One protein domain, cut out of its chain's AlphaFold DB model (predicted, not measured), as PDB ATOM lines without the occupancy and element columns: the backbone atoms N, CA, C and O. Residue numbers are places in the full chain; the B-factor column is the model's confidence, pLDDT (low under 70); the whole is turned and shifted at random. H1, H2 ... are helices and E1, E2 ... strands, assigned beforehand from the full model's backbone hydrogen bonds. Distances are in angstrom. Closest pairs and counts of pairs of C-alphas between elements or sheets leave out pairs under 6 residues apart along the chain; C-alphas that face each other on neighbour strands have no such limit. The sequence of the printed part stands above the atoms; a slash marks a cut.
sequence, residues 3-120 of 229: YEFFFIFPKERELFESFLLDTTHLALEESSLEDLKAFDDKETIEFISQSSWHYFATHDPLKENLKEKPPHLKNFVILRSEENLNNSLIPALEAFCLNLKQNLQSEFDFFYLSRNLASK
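Overview. This is residues 3 to 120 of the 229 residues of a protein of Helicobacter pylori Hp P-16 (UniProt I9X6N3). One strongly twisted sheet of five strands forms a slab, with helices H1 and H4 over one face of it as a second layer, while a small helical hairpin, H2 and H3, follows the end of E2 and grazes the sheet. A long loop, residues 58 to 74, joins E3 to E4, and its residues 60 to 65 stick out. The printed part has 118 residues, with four named helices and five named strands in the order E1 H1 E2 H2 H3 E3 E4 H4 E5; its class is mixed, helices and strands. The sheet's order is E2 E4 E1 E5 E3, all antiparallel. The whole is compact, with a radius of gyration of the C-alphas of 14.4 A and spans of 42 by 32 by 22 A.

Along the chain. Find C-alpha 3 at (-3.950, 11.866, -12.003), where E1 begins; it runs over residues 3 to 8, 16.8 A. Next come H1, residues 13 to 24, 16.4 A, and E2, residues 28 to 32, 13.3 A. H2, residues 33 to 38, is 8.8 A long, and H3, residues 42 to 50, is 12.0 A. E3 is residues 54 to 57, 10.3 A, and E4 is residues 75 to 81, 20.0 A. H4 starts at C-alpha 89, (0.294, 3.932, -20.685), and runs to residue 104, 21.8 A. E5, residues 109 to 117, 26.6 A, ends at (-6.399, 16.908, -9.599).

Arrangement. Look first at E1 and E5, antiparallel at 159 degrees, where N 6 and O 113 are 2.8 A apart. On the other side of E1 is E4, with N 5 and O 79 at 2.8 A. Edge strand E2 pairs with E4, N 78 and O 29 at 2.8 A; edge strand E3 pairs with E5, N 54 and O 112 at 2.9 A. Two split strand-helix-strand units, each with two strands that run the same way and another strand between them in the sheet, are E1, H1, E2, with E4 between, and E4, H4, E5, with E1 between; both crossovers are right-handed. H1 is on the sheet at a height over the sheet of 9.7 A, along E4 at 0 degrees on the local plane. H1 and H4 are close but not clearly touching, C-alphas of Thr 23 and Leu 89 closest at 7.7 A, at a steep tilt of 46 degrees, opposite ways. H4 is on the sheet, its Glu 94 and Phe 56 of E3 having C-alphas 7.3 A apart. H2 and H3, a hairpin, touch at Leu 36 and Ile 45, whose C-alphas are closest at 6.8 A; each only grazes the sheet. In all four helices every O i to N i+4 pair is within hydrogen-bond range.

Size, cuts and confidence. The C-alphas farthest apart, of Gln 105 and Lys 120, are 44.4 A apart. The printed part has no cut. The link E3 to E4 is long, with 17 residues. Mean pLDDT of the printed part is 85.5; residues 60 to 73 and 119 to 120 are under 70.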
ATOM      1  N   TYR A   3      -3.248  12.118 -10.761       92.06
ATOM      2  CA  TYR A   3      -3.950  11.866 -12.003       92.06
ATOM      3  C   TYR A   3      -4.940  10.732 -11.796       92.06
ATOM      4  O   TYR A   3      -4.623   9.724 -11.166       92.06
ATOM      5  N   GLU A   4      -6.127  10.900 -12.359       93.81
ATOM      6  CA  GLU A   4      -7.108   9.830 -12.477       93.81
ATOM      7  C   GLU A   4      -7.309   9.518 -13.948       93.81
ATOM      8  O   GLU A   4      -7.537  10.424 -14.756       93.81
ATOM      9  N   PHE A   5      -7.228   8.236 -14.276       94.94
ATOM     10  CA  PHE A   5      -7.487   7.690 -15.595       94.94
ATOM     11  C   PHE A   5      -8.717   6.799 -15.501       94.94
ATOM     12  O   PHE A   5      -8.778   5.900 -14.666       94.94
ATOM     13  N   PHE A   6      -9.688   7.065 -16.359       94.44
ATOM     14  CA  PHE A   6     -10.927   6.317 -16.469       94.44
ATOM     15  C   PHE A   6     -10.874   5.531 -17.766       94.44
ATOM     16  O   PHE A   6     -10.616   6.118 -18.817       94.44
ATOM     17  N   PHE A   7     -11.141   4.233 -17.701       94.25
ATOM     18  CA  PHE A   7     -11.147   3.344 -18.856       94.25
ATOM     19  C   PHE A   7     -12.473   2.608 -18.974       94.25
ATOM     20  O   PHE A   7     -13.035   2.145 -17.981       94.25
ATOM     21  N   ILE A   8     -12.954   2.461 -20.204       92.25
ATOM     22  CA  ILE A   8     -14.080   1.588 -20.539       92.25
ATOM     23  C   ILE A   8     -13.606   0.620 -21.611       92.25
ATOM     24  O   ILE A   8     -13.208   1.042 -22.697       92.25
ATOM     25  N   PHE A   9     -13.693  -0.671 -21.301       91.00
ATOM     26  CA  PHE A   9     -13.343  -1.770 -22.197       91.00
ATOM     27  C   PHE A   9     -14.628  -2.482 -22.639       91.00
ATOM     28  O   PHE A   9     -15.225  -3.202 -21.834       91.00
ATOM     29  N   PRO A  10     -15.103  -2.282 -23.886       85.94
ATOM     30  CA  PRO A  10     -16.342  -2.898 -24.366       85.94
ATOM     31  C   PRO A  10     -16.283  -4.428 -24.441       85.94
ATOM     32  O   PRO A  10     -17.319  -5.089 -24.355       85.94
ATOM     33  N   LYS A  11     -15.085  -4.996 -24.615       83.69
ATOM     34  CA  LYS A  11     -14.831  -6.439 -24.717       83.69
ATOM     35  C   LYS A  11     -13.580  -6.820 -23.937       83.69
ATOM     36  O   LYS A  11     -12.701  -5.987 -23.751       83.69
ATOM     37  N   GLU A  12     -13.505  -8.089 -23.533       85.94
ATOM     38  CA  GLU A  12     -12.318  -8.699 -22.909       85.94
ATOM     39  C   GLU A  12     -11.748  -7.878 -21.737       85.94
ATOM     40  O   GLU A  12     -10.540  -7.731 -21.580       85.94
ATOM     41  N   ARG A  13     -12.632  -7.310 -20.908       87.00
ATOM     42  CA  ARG A  13     -12.280  -6.380 -19.827       87.00
ATOM     43  C   ARG A  13     -11.195  -6.917 -18.887       87.00
ATOM     44  O   ARG A  13     -10.244  -6.197 -18.605       87.00
ATOM     45  N   GLU A  14     -11.309  -8.174 -18.456       90.56
ATOM     46  CA  GLU A  14     -10.347  -8.818 -17.545       90.56
ATOM     47  C   GLU A  14      -8.918  -8.826 -18.116       90.56
ATOM     48  O   GLU A  14      -7.945  -8.624 -17.391       90.56
ATOM     49  N   LEU A  15      -8.783  -8.996 -19.435       92.81
ATOM     50  CA  LEU A  15      -7.493  -8.974 -20.122       92.81
ATOM     51  C   LEU A  15      -6.847  -7.586 -20.052       92.81
ATOM     52  O   LEU A  15      -5.643  -7.465 -19.823       92.81
ATOM     53  N   PHE A  16      -7.646  -6.536 -20.236       93.62
ATOM     54  CA  PHE A  16      -7.172  -5.161 -20.141       93.62
ATOM     55  C   PHE A  16      -6.845  -4.757 -18.708       93.62
ATOM     56  O   PHE A  16      -5.835  -4.101 -18.481       93.62
ATOM     57  N   GLU A  17      -7.644  -5.180 -17.733       93.12
ATOM     58  CA  GLU A  17      -7.343  -4.951 -16.319       93.12
ATOM     59  C   GLU A  17      -6.037  -5.635 -15.904       93.12
ATOM     60  O   GLU A  17      -5.191  -4.990 -15.285       93.12
ATOM     61  N   SER A  18      -5.809  -6.884 -16.330       94.06
ATOM     62  CA  SER A  18      -4.521  -7.563 -16.124       94.06
ATOM     63  C   SER A  18      -3.370  -6.769 -16.736       94.06
ATOM     64  O   SER A  18      -2.366  -6.530 -16.070       94.06
ATOM     65  N   PHE A  19      -3.525  -6.292 -17.975       95.75
ATOM     66  CA  PHE A  19      -2.508  -5.468 -18.627       95.75
ATOM     67  C   PHE A  19      -2.211  -4.181 -17.842       95.75
ATOM     68  O   PHE A  19      -1.043  -3.821 -17.670       95.75
ATOM     69  N   LEU A  20      -3.242  -3.484 -17.353       95.62
ATOM     70  CA  LEU A  20      -3.076  -2.265 -16.560       95.62
ATOM     71  C   LEU A  20      -2.342  -2.549 -15.242       95.62
ATOM     72  O   LEU A  20      -1.414  -1.811 -14.902       95.62
ATOM     73  N   LEU A  21      -2.714  -3.615 -14.527       93.44
ATOM     74  CA  LEU A  21      -2.051  -4.044 -13.287       93.44
ATOM     75  C   LEU A  21      -0.574  -4.370 -13.525       93.44
ATOM     76  O   LEU A  21       0.291  -3.871 -12.803       93.44
ATOM     77  N   ASP A  22      -0.278  -5.153 -14.561       93.94
ATOM     78  CA  ASP A  22       1.081  -5.600 -14.873       93.94
ATOM     79  C   ASP A  22       1.975  -4.453 -15.356       93.94
ATOM     80  O   ASP A  22       3.168  -4.427 -15.058       93.94
ATOM     81  N   THR A  23       1.407  -3.489 -16.085       92.12
ATOM     82  CA  THR A  23       2.161  -2.361 -16.657       92.12
ATOM     83  C   THR A  23       2.412  -1.255 -15.636       92.12
ATOM     84  O   THR A  23       3.447  -0.591 -15.688       92.12
ATOM     85  N   THR A  24       1.457  -1.009 -14.737       92.25
ATOM     86  CA  THR A  24       1.508   0.149 -13.830       92.25
ATOM     87  C   THR A  24       1.880  -0.214 -12.399       92.25
ATOM     88  O   THR A  24       2.388   0.643 -11.681       92.25
ATOM     89  N   HIS A  25       1.627  -1.455 -11.972       91.62
ATOM     90  CA  HIS A  25       1.695  -1.885 -10.571       91.62
ATOM     91  C   HIS A  25       0.822  -1.049  -9.616       91.62
ATOM     92  O   HIS A  25       1.069  -1.011  -8.410       91.62
ATOM     93  N   LEU A  26      -0.204  -0.373 -10.143       91.19
ATOM     94  CA  LEU A  26      -1.152   0.432  -9.377       91.19
ATOM     95  C   LEU A  26      -2.453  -0.341  -9.167       91.19
ATOM     96  O   LEU A  26      -2.839  -1.168  -9.989       91.19
ATOM     97  N   ALA A  27      -3.155  -0.040  -8.078       90.00
ATOM     98  CA  ALA A  27      -4.472  -0.608  -7.830       90.00
ATOM     99  C   ALA A  27      -5.500  -0.097  -8.855       90.00
ATOM    100  O   ALA A  27      -5.501   1.084  -9.217       90.00
ATOM    101  N   LEU A  28      -6.396  -0.991  -9.268       92.56
ATOM    102  CA  LEU A  28      -7.562  -0.670 -10.082       92.56
ATOM    103  C   LEU A  28      -8.800  -0.607  -9.193       92.56
ATOM    104  O   LEU A  28      -9.021  -1.490  -8.365       92.56
ATOM    105  N   GLU A  29      -9.611   0.427  -9.380       92.12
ATOM    106  CA  GLU A  29     -10.943   0.515  -8.794       92.12
ATOM    107  C   GLU A  29     -11.982   0.297  -9.889       92.12
ATOM    108  O   GLU A  29     -11.996   1.002 -10.898       92.12
ATOM    109  N   GLU A  30     -12.872  -0.664  -9.681       91.31
ATOM    110  CA  GLU A  30     -14.064  -0.802 -10.505       91.31
ATOM    111  C   GLU A  30     -15.170   0.102  -9.972       91.31
ATOM    112  O   GLU A  30     -15.433   0.121  -8.770       91.31
ATOM    113  N   SER A  31     -15.830   0.837 -10.861       90.38
ATOM    114  CA  SER A  31     -16.897   1.747 -10.462       90.38
ATOM    115  C   SER A  31     -17.958   1.900 -11.548       90.38
ATOM    116  O   SER A  31     -17.777   1.517 -12.710       90.38
ATOM    117  N   SER A  32     -19.082   2.484 -11.155       89.25
ATOM    118  CA  SER A  32     -20.220   2.806 -12.008       89.25
ATOM    119  C   SER A  32     -20.765   4.195 -11.685       89.25
ATOM    120  O   SER A  32     -20.523   4.764 -10.619       89.25
ATOM    121  N   LEU A  33     -21.581   4.754 -12.586       86.31
ATOM    122  CA  LEU A  33     -22.332   5.976 -12.268       86.31
ATOM    123  C   LEU A  33     -23.307   5.780 -11.095       86.31
ATOM    124  O   LEU A  33     -23.716   6.761 -10.478       86.31
ATOM    125  N   GLU A  34     -23.730   4.547 -10.823       86.00
ATOM    126  CA  GLU A  34     -24.611   4.201  -9.706       86.00
ATOM    127  C   GLU A  34     -23.836   4.183  -8.384       86.00
ATOM    128  O   GLU A  34     -24.297   4.789  -7.415       86.00
ATOM    129  N   ASP A  35     -22.627   3.619  -8.376       85.12
ATOM    130  CA  ASP A  35     -21.728   3.615  -7.216       85.12
ATOM    131  C   ASP A  35     -21.326   5.038  -6.832       85.12
ATOM    132  O   ASP A  35     -21.504   5.449  -5.686       85.12
ATOM    133  N   LEU A  36     -20.885   5.850  -7.800       85.88
ATOM    134  CA  LEU A  36     -20.522   7.245  -7.531       85.88
ATOM    135  C   LEU A  36     -21.693   8.049  -6.946       85.88
ATOM    136  O   LEU A  36     -21.491   8.895  -6.074       85.88
ATOM    137  N   LYS A  37     -22.931   7.781  -7.388       86.00
ATOM    138  CA  LYS A  37     -24.134   8.409  -6.816       86.00
ATOM    139  C   LYS A  37     -24.401   7.936  -5.392       86.00
ATOM    140  O   LYS A  37     -24.824   8.746  -4.572       86.00
ATOM    141  N   ALA A  38     -24.169   6.659  -5.095       84.06
ATOM    142  CA  ALA A  38     -24.329   6.112  -3.750       84.06
ATOM    143  C   ALA A  38     -23.351   6.747  -2.745       84.06
ATOM    144  O   ALA A  38     -23.713   6.930  -1.584       84.06
ATOM    145  N   PHE A  39     -22.159   7.146  -3.201       81.50
ATOM    146  CA  PHE A  39     -21.145   7.840  -2.395       81.50
ATOM    147  C   PHE A  39     -21.214   9.379  -2.454       81.50
ATOM    148  O   PHE A  39     -20.354  10.046  -1.886       81.50
ATOM    149  N   ASP A  40     -22.231   9.952  -3.108       83.94
ATOM    150  CA  ASP A  40     -22.398  11.402  -3.323       83.94
ATOM    151  C   ASP A  40     -21.183  12.092  -3.988       83.94
ATOM    152  O   ASP A  40     -20.922  13.277  -3.766       83.94
ATOM    153  N   ASP A  41     -20.446  11.380  -4.851       83.75
ATOM    154  CA  ASP A  41     -19.289  11.925  -5.577       83.75
ATOM    155  C   ASP A  41     -19.723  12.759  -6.796       83.75
ATOM    156  O   ASP A  41     -19.576  12.386  -7.965       83.75
ATOM    157  N   LYS A  42     -20.300  13.929  -6.512       87.31
ATOM    158  CA  LYS A  42     -20.811  14.862  -7.531       87.31
ATOM    159  C   LYS A  42     -19.719  15.368  -8.465       87.31
ATOM    160  O   LYS A  42     -19.989  15.568  -9.645       87.31
ATOM    161  N   GLU A  43     -18.506  15.559  -7.949       87.81
ATOM    162  CA  GLU A  43     -17.373  16.108  -8.697       87.81
ATOM    163  C   GLU A  43     -16.938  15.146  -9.812       87.81
ATOM    164  O   GLU A  43     -16.754  15.552 -10.962       87.81
ATOM    165  N   THR A  44     -16.821  13.853  -9.505       88.06
ATOM    166  CA  THR A  44     -16.494  12.825 -10.502       88.06
ATOM    167  C   THR A  44     -17.637  12.606 -11.488       88.06
ATOM    168  O   THR A  44     -17.394  12.522 -12.695       88.06
ATOM    169  N   ILE A  45     -18.890  12.588 -11.017       87.50
ATOM    170  CA  ILE A  45     -20.070  12.451 -11.888       87.50
ATOM    171  C   ILE A  45     -20.147  13.599 -12.898       87.50
ATOM    172  O   ILE A  45     -20.371  13.357 -14.088       87.50
ATOM    173  N   GLU A  46     -19.981  14.843 -12.444       89.00
ATOM    174  CA  GLU A  46     -20.027  16.026 -13.303       89.00
ATOM    175  C   GLU A  46     -18.901  15.990 -14.341       89.00
ATOM    176  O   GLU A  46     -19.163  16.141 -15.538       89.00
ATOM    177  N   PHE A  47     -17.679  15.673 -13.903       89.88
ATOM    178  CA  PHE A  47     -16.521  15.532 -14.780       89.88
ATOM    179  C   PHE A  47     -16.742  14.486 -15.879       89.88
ATOM    180  O   PHE A  47     -16.587  14.803 -17.060       89.88
ATOM    181  N   ILE A  48     -17.148  13.263 -15.526       88.75
ATOM    182  CA  ILE A  48     -17.393  12.185 -16.497       88.75
ATOM    183  C   ILE A  48     -18.513  12.570 -17.476       88.75
ATOM    184  O   ILE A  48     -18.427  12.275 -18.669       88.75
ATOM    185  N   SER A  49     -19.561  13.235 -16.984       85.19
ATOM    186  CA  SER A  49     -20.752  13.575 -17.774       85.19
ATOM    187  C   SER A  49     -20.526  14.709 -18.778       85.19
ATOM    188  O   SER A  49     -21.192  14.742 -19.821       85.19
ATOM    189  N   GLN A  50     -19.630  15.647 -18.453       85.69
ATOM    190  CA  GLN A  50     -19.303  16.820 -19.273       85.69
ATOM    191  C   GLN A  50     -18.087  16.597 -20.183       85.69
ATOM    192  O   GLN A  50     -17.936  17.300 -21.184       85.69
ATOM    193  N   SER A  51     -17.228  15.629 -19.862       87.06
ATOM    194  CA  SER A  51     -16.000  15.380 -20.616       87.06
ATOM    195  C   SER A  51     -16.243  14.643 -21.931       87.06
ATOM    196  O   SER A  51     -17.121  13.789 -22.055       87.06
ATOM    197  N   SER A  52     -15.407  14.959 -22.920       85.75
ATOM    198  CA  SER A  52     -15.320  14.191 -24.163       85.75
ATOM    199  C   SER A  52     -14.340  13.041 -23.969       85.75
ATOM    200  O   SER A  52     -13.184  13.267 -23.621       85.75
ATOM    201  N   TRP A  53     -14.812  11.816 -24.181       88.06
ATOM    202  CA  TRP A  53     -13.985  10.621 -24.072       88.06
ATOM    203  C   TRP A  53     -13.132  10.450 -25.325       88.06
ATOM    204  O   TRP A  53     -13.598  10.683 -26.442       88.06
ATOM    205  N   HIS A  54     -11.890  10.023 -25.135       89.25
ATOM    206  CA  HIS A  54     -11.055   9.554 -26.227       89.25
ATOM    207  C   HIS A  54     -11.436   8.113 -26.565       89.25
ATOM    208  O   HIS A  54     -11.761   7.334 -25.669       89.25
ATOM    209  N   TYR A  55     -11.392   7.769 -27.850       88.44
ATOM    210  CA  TYR A  55     -11.707   6.436 -28.353       88.44
ATOM    211  C   TYR A  55     -10.552   5.925 -29.205       88.44
ATOM    212  O   TYR A  55     -10.078   6.631 -30.098       88.44
ATOM    213  N   PHE A  56     -10.126   4.699 -28.928       89.50
ATOM    214  CA  PHE A  56      -9.186   3.961 -29.755       89.50
ATOM    215  C   PHE A  56      -9.843   2.668 -30.217       89.50
ATOM    216  O   PHE A  56     -10.474   1.972 -29.422       89.50
ATOM    217  N   ALA A  57      -9.632   2.318 -31.483       88.50
ATOM    218  CA  ALA A  57     -10.064   1.048 -32.032       88.50
ATOM    219  C   ALA A  57      -9.064   0.514 -33.050       88.50
ATOM    220  O   ALA A  57      -8.436   1.267 -33.794       88.50
ATOM    221  N   THR A  58      -8.958  -0.808 -33.127       88.88
ATOM    222  CA  THR A  58      -8.103  -1.473 -34.113       88.88
ATOM    223  C   THR A  58      -8.719  -1.549 -35.514       88.88
ATOM    224  O   THR A  58      -8.023  -1.928 -36.462       88.88
ATOM    225  N   HIS A  59     -10.005  -1.218 -35.668       80.88
ATOM    226  CA  HIS A  59     -10.712  -1.168 -36.950       80.88
ATOM    227  C   HIS A  59     -10.686   0.246 -37.555       80.88
ATOM    228  O   HIS A  59     -10.303   1.205 -36.896       80.88
ATOM    229  N   ASP A  60     -11.080   0.378 -38.828       65.62
ATOM    230  CA  ASP A  60     -11.111   1.675 -39.517       65.62
ATOM    231  C   ASP A  60     -12.135   2.627 -38.856       65.62
ATOM    232  O   ASP A  60     -13.342   2.355 -38.934       65.62
ATOM    233  N   PRO A  61     -11.691   3.741 -38.240       55.06
ATOM    234  CA  PRO A  61     -12.555   4.649 -37.486       55.06
ATOM    235  C   PRO A  61     -13.575   5.392 -38.362       55.06
ATOM    236  O   PRO A  61     -14.491   6.016 -37.838       55.06
ATOM    237  N   LEU A  62     -13.468   5.331 -39.698       51.28
ATOM    238  CA  LEU A  62     -14.443   5.944 -40.609       51.28
ATOM    239  C   LEU A  62     -15.754   5.151 -40.746       51.28
ATOM    240  O   LEU A  62     -16.705   5.665 -41.340       51.28
ATOM    241  N   LYS A  63     -15.833   3.916 -40.229       48.22
ATOM    242  CA  LYS A  63     -17.060   3.103 -40.311       48.22
ATOM    243  C   LYS A  63     -18.093   3.403 -39.228       48.22
ATOM    244  O   LYS A  63     -19.268   3.140 -39.465       48.22
ATOM    245  N   GLU A  64     -17.703   4.011 -38.113       47.62
ATOM    246  CA  GLU A  64     -18.635   4.431 -37.069       47.62
ATOM    247  C   GLU A  64     -18.258   5.828 -36.579       47.62
ATOM    248  O   GLU A  64     -17.175   6.075 -36.060       47.62
ATOM    249  N   ASN A  65     -19.170   6.772 -36.790       43.44
ATOM    250  CA  ASN A  65     -19.034   8.190 -36.467       43.44
ATOM    251  C   ASN A  65     -19.134   8.409 -34.939       43.44
ATOM    252  O   ASN A  65     -19.988   9.150 -34.459       43.44
ATOM    253  N   LEU A  66     -18.301   7.729 -34.150       50.31
ATOM    254  CA  LEU A  66     -18.350   7.730 -32.688       50.31
ATOM    255  C   LEU A  66     -17.620   8.959 -32.129       50.31
ATOM    256  O   LEU A  66     -16.596   8.874 -31.462       50.31
ATOM    257  N   LYS A  67     -18.194  10.139 -32.381       46.69
ATOM    258  CA  LYS A  67     -18.012  11.323 -31.519       46.69
ATOM    259  C   LYS A  67     -18.898  11.260 -30.266       46.69
ATOM    260  O   LYS A  67     -19.059  12.258 -29.567       46.69
ATOM    261  N   GLU A  68     -19.526  10.119 -30.012       53.22
ATOM    262  CA  GLU A  68     -20.606   9.988 -29.048       53.22
ATOM    263  C   GLU A  68     -20.118   9.331 -27.760       53.22
ATOM    264  O   GLU A  68     -19.252   8.460 -27.762       53.22
ATOM    265  N   LYS A  69     -20.673   9.823 -26.649       57.44
ATOM    266  CA  LYS A  69     -20.455   9.336 -25.285       57.44
ATOM    267  C   LYS A  69     -20.409   7.800 -25.253       57.44
ATOM    268  O   LYS A  69     -21.196   7.184 -25.972       57.44
ATOM    269  N   PRO A  70     -19.571   7.188 -24.392       61.72
ATOM    270  CA  PRO A  70     -19.453   5.737 -24.325       61.72
ATOM    271  C   PRO A  70     -20.850   5.105 -24.214       61.72
ATOM    272  O   PRO A  70     -21.612   5.496 -23.322       61.72
ATOM    273  N   PRO A  71     -21.217   4.158 -25.099       55.81
ATOM    274  CA  PRO A  71     -22.591   3.657 -25.215       55.81
ATOM    275  C   PRO A  71     -23.110   3.033 -23.910       55.81
ATOM    276  O   PRO A  71     -24.319   2.981 -23.668       55.81
ATOM    277  N   HIS A  72     -22.195   2.615 -23.028       61.53
ATOM    278  CA  HIS A  72     -22.487   2.057 -21.717       61.53
ATOM    279  C   HIS A  72     -21.538   2.629 -20.652       61.53
ATOM    280  O   HIS A  72     -20.617   1.952 -20.212       61.53
ATOM    281  N   LEU A  73     -21.811   3.840 -20.151       66.56
ATOM    282  CA  LEU A  73     -21.241   4.376 -18.892       66.56
ATOM    283  C   LEU A  73     -21.725   3.601 -17.642       66.56
ATOM    284  O   LEU A  73     -21.920   4.174 -16.571       66.56
ATOM    285  N   LYS A  74     -21.992   2.300 -17.796       70.81
ATOM    286  CA  LYS A  74     -22.428   1.431 -16.710       70.81
ATOM    287  C   LYS A  74     -21.242   1.095 -15.827       70.81
ATOM    288  O   LYS A  74     -21.301   1.424 -14.660       70.81
ATOM    289  N   ASN A  75     -20.160   0.563 -16.396       85.38
ATOM    290  CA  ASN A  75     -18.982   0.160 -15.631       85.38
ATOM    291  C   ASN A  75     -17.723   0.743 -16.270       85.38
ATOM    292  O   ASN A  75     -17.568   0.701 -17.494       85.38
ATOM    293  N   PHE A  76     -16.828   1.268 -15.445       90.81
ATOM    294  CA  PHE A  76     -15.519   1.762 -15.850       90.81
ATOM    295  C   PHE A  76     -14.478   1.431 -14.783       90.81
ATOM    296  O   PHE A  76     -14.796   1.183 -13.620       90.81
ATOM    297  N   VAL A  77     -13.220   1.433 -15.208       93.88
ATOM    298  CA  VAL A  77     -12.057   1.211 -14.350       93.88
ATOM    299  C   VAL A  77     -11.399   2.549 -14.074       93.88
ATOM    300  O   VAL A  77     -11.141   3.314 -15.006       93.88
ATOM    301  N   ILE A  78     -11.115   2.824 -12.807       93.94
ATOM    302  CA  ILE A  78     -10.371   3.995 -12.361       93.94
ATOM    303  C   ILE A  78      -8.973   3.546 -11.940       93.94
ATOM    304  O   ILE A  78      -8.804   2.699 -11.064       93.94
ATOM    305  N   LEU A  79      -7.963   4.156 -12.548       94.31
ATOM    306  CA  LEU A  79      -6.558   4.035 -12.178       94.31
ATOM    307  C   LEU A  79      -6.091   5.394 -11.649       94.31
ATOM    308  O   LEU A  79      -6.256   6.413 -12.324       94.31
ATOM    309  N   ARG A  80      -5.485   5.422 -10.460       92.88
ATOM    310  CA  ARG A  80      -4.948   6.655  -9.862       92.88
ATOM    311  C   ARG A  80      -3.433   6.595  -9.770       92.88
ATOM    312  O   ARG A  80      -2.891   5.598  -9.307       92.88
ATOM    313  N   SER A  81      -2.761   7.664 -10.186       90.62
ATOM    314  CA  SER A  81      -1.298   7.763 -10.181       90.62
ATOM    315  C   SER A  81      -0.830   9.143  -9.732       90.62
ATOM    316  O   SER A  81      -1.503  10.145  -9.964       90.62
ATOM    317  N   GLU A  82       0.346   9.223  -9.115       89.06
ATOM    318  CA  GLU A  82       1.017  10.505  -8.857       89.06
ATOM    319  C   GLU A  82       1.653  11.090 -10.133       89.06
ATOM    320  O   GLU A  82       1.904  12.295 -10.217       89.06
ATOM    321  N   GLU A  83       1.852  10.257 -11.158       89.38
ATOM    322  CA  GLU A  83       2.487  10.618 -12.422       89.38
ATOM    323  C   GLU A  83       1.483  10.707 -13.579       89.38
ATOM    324  O   GLU A  83       0.424  10.076 -13.592       89.38
ATOM    325  N   ASN A  84       1.833  11.497 -14.598       90.69
ATOM    326  CA  ASN A  84       1.044  11.567 -15.821       90.69
ATOM    327  C   ASN A  84       1.380  10.391 -16.742       90.69
ATOM    328  O   ASN A  84       2.377  10.420 -17.464       90.69
ATOM    329  N   LEU A  85       0.508   9.391 -16.759       91.44
ATOM    330  CA  LEU A  85       0.665   8.191 -17.573       91.44
ATOM    331  C   LEU A  85       0.161   8.331 -19.019       91.44
ATOM    332  O   LEU A  85       0.294   7.383 -19.788       91.44
ATOM    333  N   ASN A  86      -0.371   9.485 -19.447       89.69
ATOM    334  CA  ASN A  86      -0.905   9.629 -20.812       89.69
ATOM    335  C   ASN A  86       0.137   9.327 -21.901       89.69
ATOM    336  O   ASN A  86      -0.198   8.740 -22.924       89.69
ATOM    337  N   ASN A  87       1.401   9.694 -21.675       89.62
ATOM    338  CA  ASN A  87       2.464   9.519 -22.669       89.62
ATOM    339  C   ASN A  87       3.124   8.130 -22.635       89.62
ATOM    340  O   ASN A  87       3.912   7.822 -23.526       89.62
ATOM    341  N   SER A  88       2.846   7.313 -21.616       92.12
ATOM    342  CA  SER A  88       3.444   5.983 -21.442       92.12
ATOM    343  C   SER A  88       2.402   4.873 -21.560       92.12
ATOM    344  O   SER A  88       2.556   3.968 -22.377       92.12
ATOM    345  N   LEU A  89       1.317   4.966 -20.792       94.25
ATOM    346  CA  LEU A  89       0.294   3.932 -20.685       94.25
ATOM    347  C   LEU A  89      -0.595   3.855 -21.925       94.25
ATOM    348  O   LEU A  89      -0.856   2.755 -22.402       94.25
ATOM    349  N   ILE A  90      -1.037   4.995 -22.469       93.75
ATOM    350  CA  ILE A  90      -1.945   4.997 -23.627       93.75
ATOM    351  C   ILE A  90      -1.269   4.380 -24.861       93.75
ATOM    352  O   ILE A  90      -1.818   3.410 -25.379       93.75
ATOM    353  N   PRO A  91      -0.051   4.789 -25.281       94.81
ATOM    354  CA  PRO A  91       0.624   4.135 -26.405       94.81
ATOM    355  C   PRO A  91       0.887   2.639 -26.176       94.81
ATOM    356  O   PRO A  91       0.821   1.845 -27.114       94.81
ATOM    357  N   ALA A  92       1.172   2.231 -24.932       95.56
ATOM    358  CA  ALA A  92       1.354   0.823 -24.593       95.56
ATOM    359  C   ALA A  92       0.047   0.027 -24.743       95.56
ATOM    360  O   ALA A  92       0.062  -1.080 -25.283       95.56
ATOM    361  N   LEU A  93      -1.082   0.606 -24.330       95.19
ATOM    362  CA  LEU A  93      -2.415   0.017 -24.464       95.19
ATOM    363  C   LEU A  93      -2.856  -0.079 -25.935       95.19
ATOM    364  O   LEU A  93      -3.404  -1.099 -26.353       95.19
ATOM    365  N   GLU A  94      -2.560   0.936 -26.751       94.38
ATOM    366  CA  GLU A  94      -2.783   0.907 -28.205       94.38
ATOM    367  C   GLU A  94      -1.964  -0.205 -28.877       94.38
ATOM    368  O   GLU A  94      -2.497  -1.008 -29.651       94.38
ATOM    369  N   ALA A  95      -0.671  -0.305 -28.544       94.62
ATOM    370  CA  ALA A  95       0.200  -1.366 -29.044       94.62
ATOM    371  C   ALA A  95      -0.287  -2.754 -28.602       94.62
ATOM    372  O   ALA A  95      -0.269  -3.701 -29.393       94.62
ATOM    373  N   PHE A  96      -0.765  -2.877 -27.363       95.25
ATOM    374  CA  PHE A  96      -1.367  -4.102 -26.851       95.25
ATOM    375  C   PHE A  96      -2.594  -4.512 -27.674       95.25
ATOM    376  O   PHE A  96      -2.645  -5.644 -28.154       95.25
ATOM    377  N   CYS A  97      -3.515  -3.586 -27.952       94.00
ATOM    378  CA  CYS A  97      -4.680  -3.846 -28.805       94.00
ATOM    379  C   CYS A  97      -4.281  -4.322 -30.212       94.00
ATOM    380  O   CYS A  97      -4.842  -5.290 -30.726       94.00
ATOM    381  N   LEU A  98      -3.291  -3.674 -30.836       93.19
ATOM    382  CA  LEU A  98      -2.793  -4.064 -32.160       93.19
ATOM    383  C   LEU A  98      -2.187  -5.474 -32.156       93.19
ATOM    384  O   LEU A  98      -2.448  -6.255 -33.074       93.19
ATOM    385  N   ASN A  99      -1.432  -5.826 -31.114       93.94
ATOM    386  CA  ASN A  99      -0.882  -7.172 -30.944       93.94
ATOM    387  C   ASN A  99      -1.988  -8.216 -30.740       93.94
ATOM    388  O   ASN A  99      -1.944  -9.288 -31.347       93.94
ATOM    389  N   LEU A 100      -3.003  -7.914 -29.927       92.62
ATOM    390  CA  LEU A 100      -4.151  -8.803 -29.741       92.62
ATOM    391  C   LEU A 100      -4.908  -9.018 -31.050       92.62
ATOM    392  O   LEU A 100      -5.225 -10.159 -31.380       92.62
ATOM    393  N   LYS A 101      -5.131  -7.963 -31.841       92.44
ATOM    394  CA  LYS A 101      -5.753  -8.089 -33.165       92.44
ATOM    395  C   LYS A 101      -4.975  -9.025 -34.080       92.44
ATOM    396  O   LYS A 101      -5.575  -9.881 -34.726       92.44
ATOM    397  N   GLN A 102      -3.653  -8.882 -34.140       92.75
ATOM    398  CA  GLN A 102      -2.814  -9.739 -34.982       92.75
ATOM    399  C   GLN A 102      -2.876 -11.210 -34.554       92.75
ATOM    400  O   GLN A 102      -2.965 -12.089 -35.411       92.75
ATOM    401  N   ASN A 103      -2.863 -11.477 -33.247       92.69
ATOM    402  CA  ASN A 103      -2.802 -12.838 -32.711       92.69
ATOM    403  C   ASN A 103      -4.166 -13.538 -32.651       92.69
ATOM    404  O   ASN A 103      -4.249 -14.740 -32.889       92.69
ATOM    405  N   LEU A 104      -5.228 -12.801 -32.329       91.12
ATOM    406  CA  LEU A 104      -6.569 -13.345 -32.094       91.12
ATOM    407  C   LEU A 104      -7.525 -13.117 -33.269       91.12
ATOM    408  O   LEU A 104      -8.642 -13.622 -33.241       91.12
ATOM    409  N   GLN A 105      -7.108 -12.357 -34.291       89.50
ATOM    410  CA  GLN A 105      -7.933 -11.990 -35.453       89.50
ATOM    411  C   GLN A 105      -9.279 -11.353 -35.061       89.50
ATOM    412  O   GLN A 105     -10.273 -11.475 -35.774       89.50
ATOM    413  N   SER A 106      -9.297 -10.666 -33.918       88.94
ATOM    414  CA  SER A 106     -10.461  -9.984 -33.356       88.94
ATOM    415  C   SER A 106     -10.199  -8.483 -33.261       88.94
ATOM    416  O   SER A 106      -9.050  -8.042 -33.237       88.94
ATOM    417  N   GLU A 107     -11.266  -7.692 -33.231       89.19
ATOM    418  CA  GLU A 107     -11.178  -6.241 -33.075       89.19
ATOM    419  C   GLU A 107     -11.275  -5.858 -31.599       89.19
ATOM    420  O   GLU A 107     -12.144  -6.357 -30.876       89.19
ATOM    421  N   PHE A 108     -10.406  -4.936 -31.196       90.69
ATOM    422  CA  PHE A 108     -10.283  -4.436 -29.837       90.69
ATOM    423  C   PHE A 108     -10.396  -2.920 -29.834       90.69
ATOM    424  O   PHE A 108      -9.866  -2.234 -30.712       90.69
ATOM    425  N   ASP A 109     -11.096  -2.405 -28.839       90.25
ATOM    426  CA  ASP A 109     -11.325  -0.987 -28.658       90.25
ATOM    427  C   ASP A 109     -11.414  -0.634 -27.175       90.25
ATOM    428  O   ASP A 109     -11.638  -1.488 -26.315       90.25
ATOM    429  N   PHE A 110     -11.187   0.638 -26.868       91.44
ATOM    430  CA  PHE A 110     -11.358   1.168 -25.525       91.44
ATOM    431  C   PHE A 110     -11.658   2.661 -25.570       91.44
ATOM    432  O   PHE A 110     -11.263   3.380 -26.493       91.44
ATOM    433  N   PHE A 111     -12.340   3.130 -24.532       91.69
ATOM    434  CA  PHE A 111     -12.491   4.551 -24.262       91.69
ATOM    435  C   PHE A 111     -11.633   4.924 -23.069       91.69
ATOM    436  O   PHE A 111     -11.531   4.150 -22.113       91.69
ATOM    437  N   TYR A 112     -11.065   6.123 -23.096       92.69
ATOM    438  CA  TYR A 112     -10.378   6.657 -21.934       92.69
ATOM    439  C   TYR A 112     -10.620   8.149 -21.730       92.69
ATOM    440  O   TYR A 112     -10.932   8.907 -22.653       92.69
ATOM    441  N   LEU A 113     -10.469   8.563 -20.482       92.69
ATOM    442  CA  LEU A 113     -10.511   9.945 -20.042       92.69
ATOM    443  C   LEU A 113      -9.486  10.109 -18.923       92.69
ATOM    444  O   LEU A 113      -9.306   9.207 -18.112       92.69
ATOM    445  N   SER A 114      -8.822  11.258 -18.849       93.75
ATOM    446  CA  SER A 114      -7.911  11.554 -17.743       93.75
ATOM    447  C   SER A 114      -8.155  12.948 -17.192       93.75
ATOM    448  O   SER A 114      -8.414  13.871 -17.970       93.75
ATOM    449  N   ARG A 115      -7.996  13.127 -15.882       92.88
ATOM    450  CA  ARG A 115      -7.878  14.452 -15.258       92.88
ATOM    451  C   ARG A 115      -6.674  14.522 -14.345       92.88
ATOM    452  O   ARG A 115      -6.259  13.527 -13.760       92.88
ATOM    453  N   ASN A 116      -6.153  15.734 -14.204       91.12
ATOM    454  CA  ASN A 116      -5.252  16.076 -13.122       91.12
ATOM    455  C   ASN A 116      -6.059  16.750 -12.017       91.12
ATOM    456  O   ASN A 116      -6.825  17.678 -12.278       91.12
ATOM    457  N   LEU A 117      -5.867  16.289 -10.793       85.38
ATOM    458  CA  LEU A 117      -6.399  16.908  -9.599       85.38
ATOM    459  C   LEU A 117      -5.232  17.435  -8.767       85.38
ATOM    460  O   LEU A 117      -4.156  16.825  -8.664       85.38
ATOM    461  N   ALA A 118      -5.449  18.581  -8.126       79.38
ATOM    462  CA  ALA A 118      -4.578  18.983  -7.035       79.38
ATOM    463  C   ALA A 118      -4.560  17.836  -6.019       79.38
ATOM    464  O   ALA A 118      -5.602  17.235  -5.756       79.38
ATOM    465  N   SER A 119      -3.387  17.514  -5.464       64.19
ATOM    466  CA  SER A 119      -3.354  16.597  -4.326       64.19
ATOM    467  C   SER A 119      -4.255  17.210  -3.272       64.19
ATOM    468  O   SER A 119      -3.927  18.272  -2.746       64.19
ATOM    469  N   LYS A 120      -5.415  16.585  -3.025       62.81
ATOM    470  CA  LYS A 120      -6.175  16.877  -1.819       62.81
ATOM    471  C   LYS A 120      -5.173  16.626  -0.708       62.81
ATOM    472  O   LYS A 120      -4.589  15.543  -0.644       62.81
TER     473      LYS A 120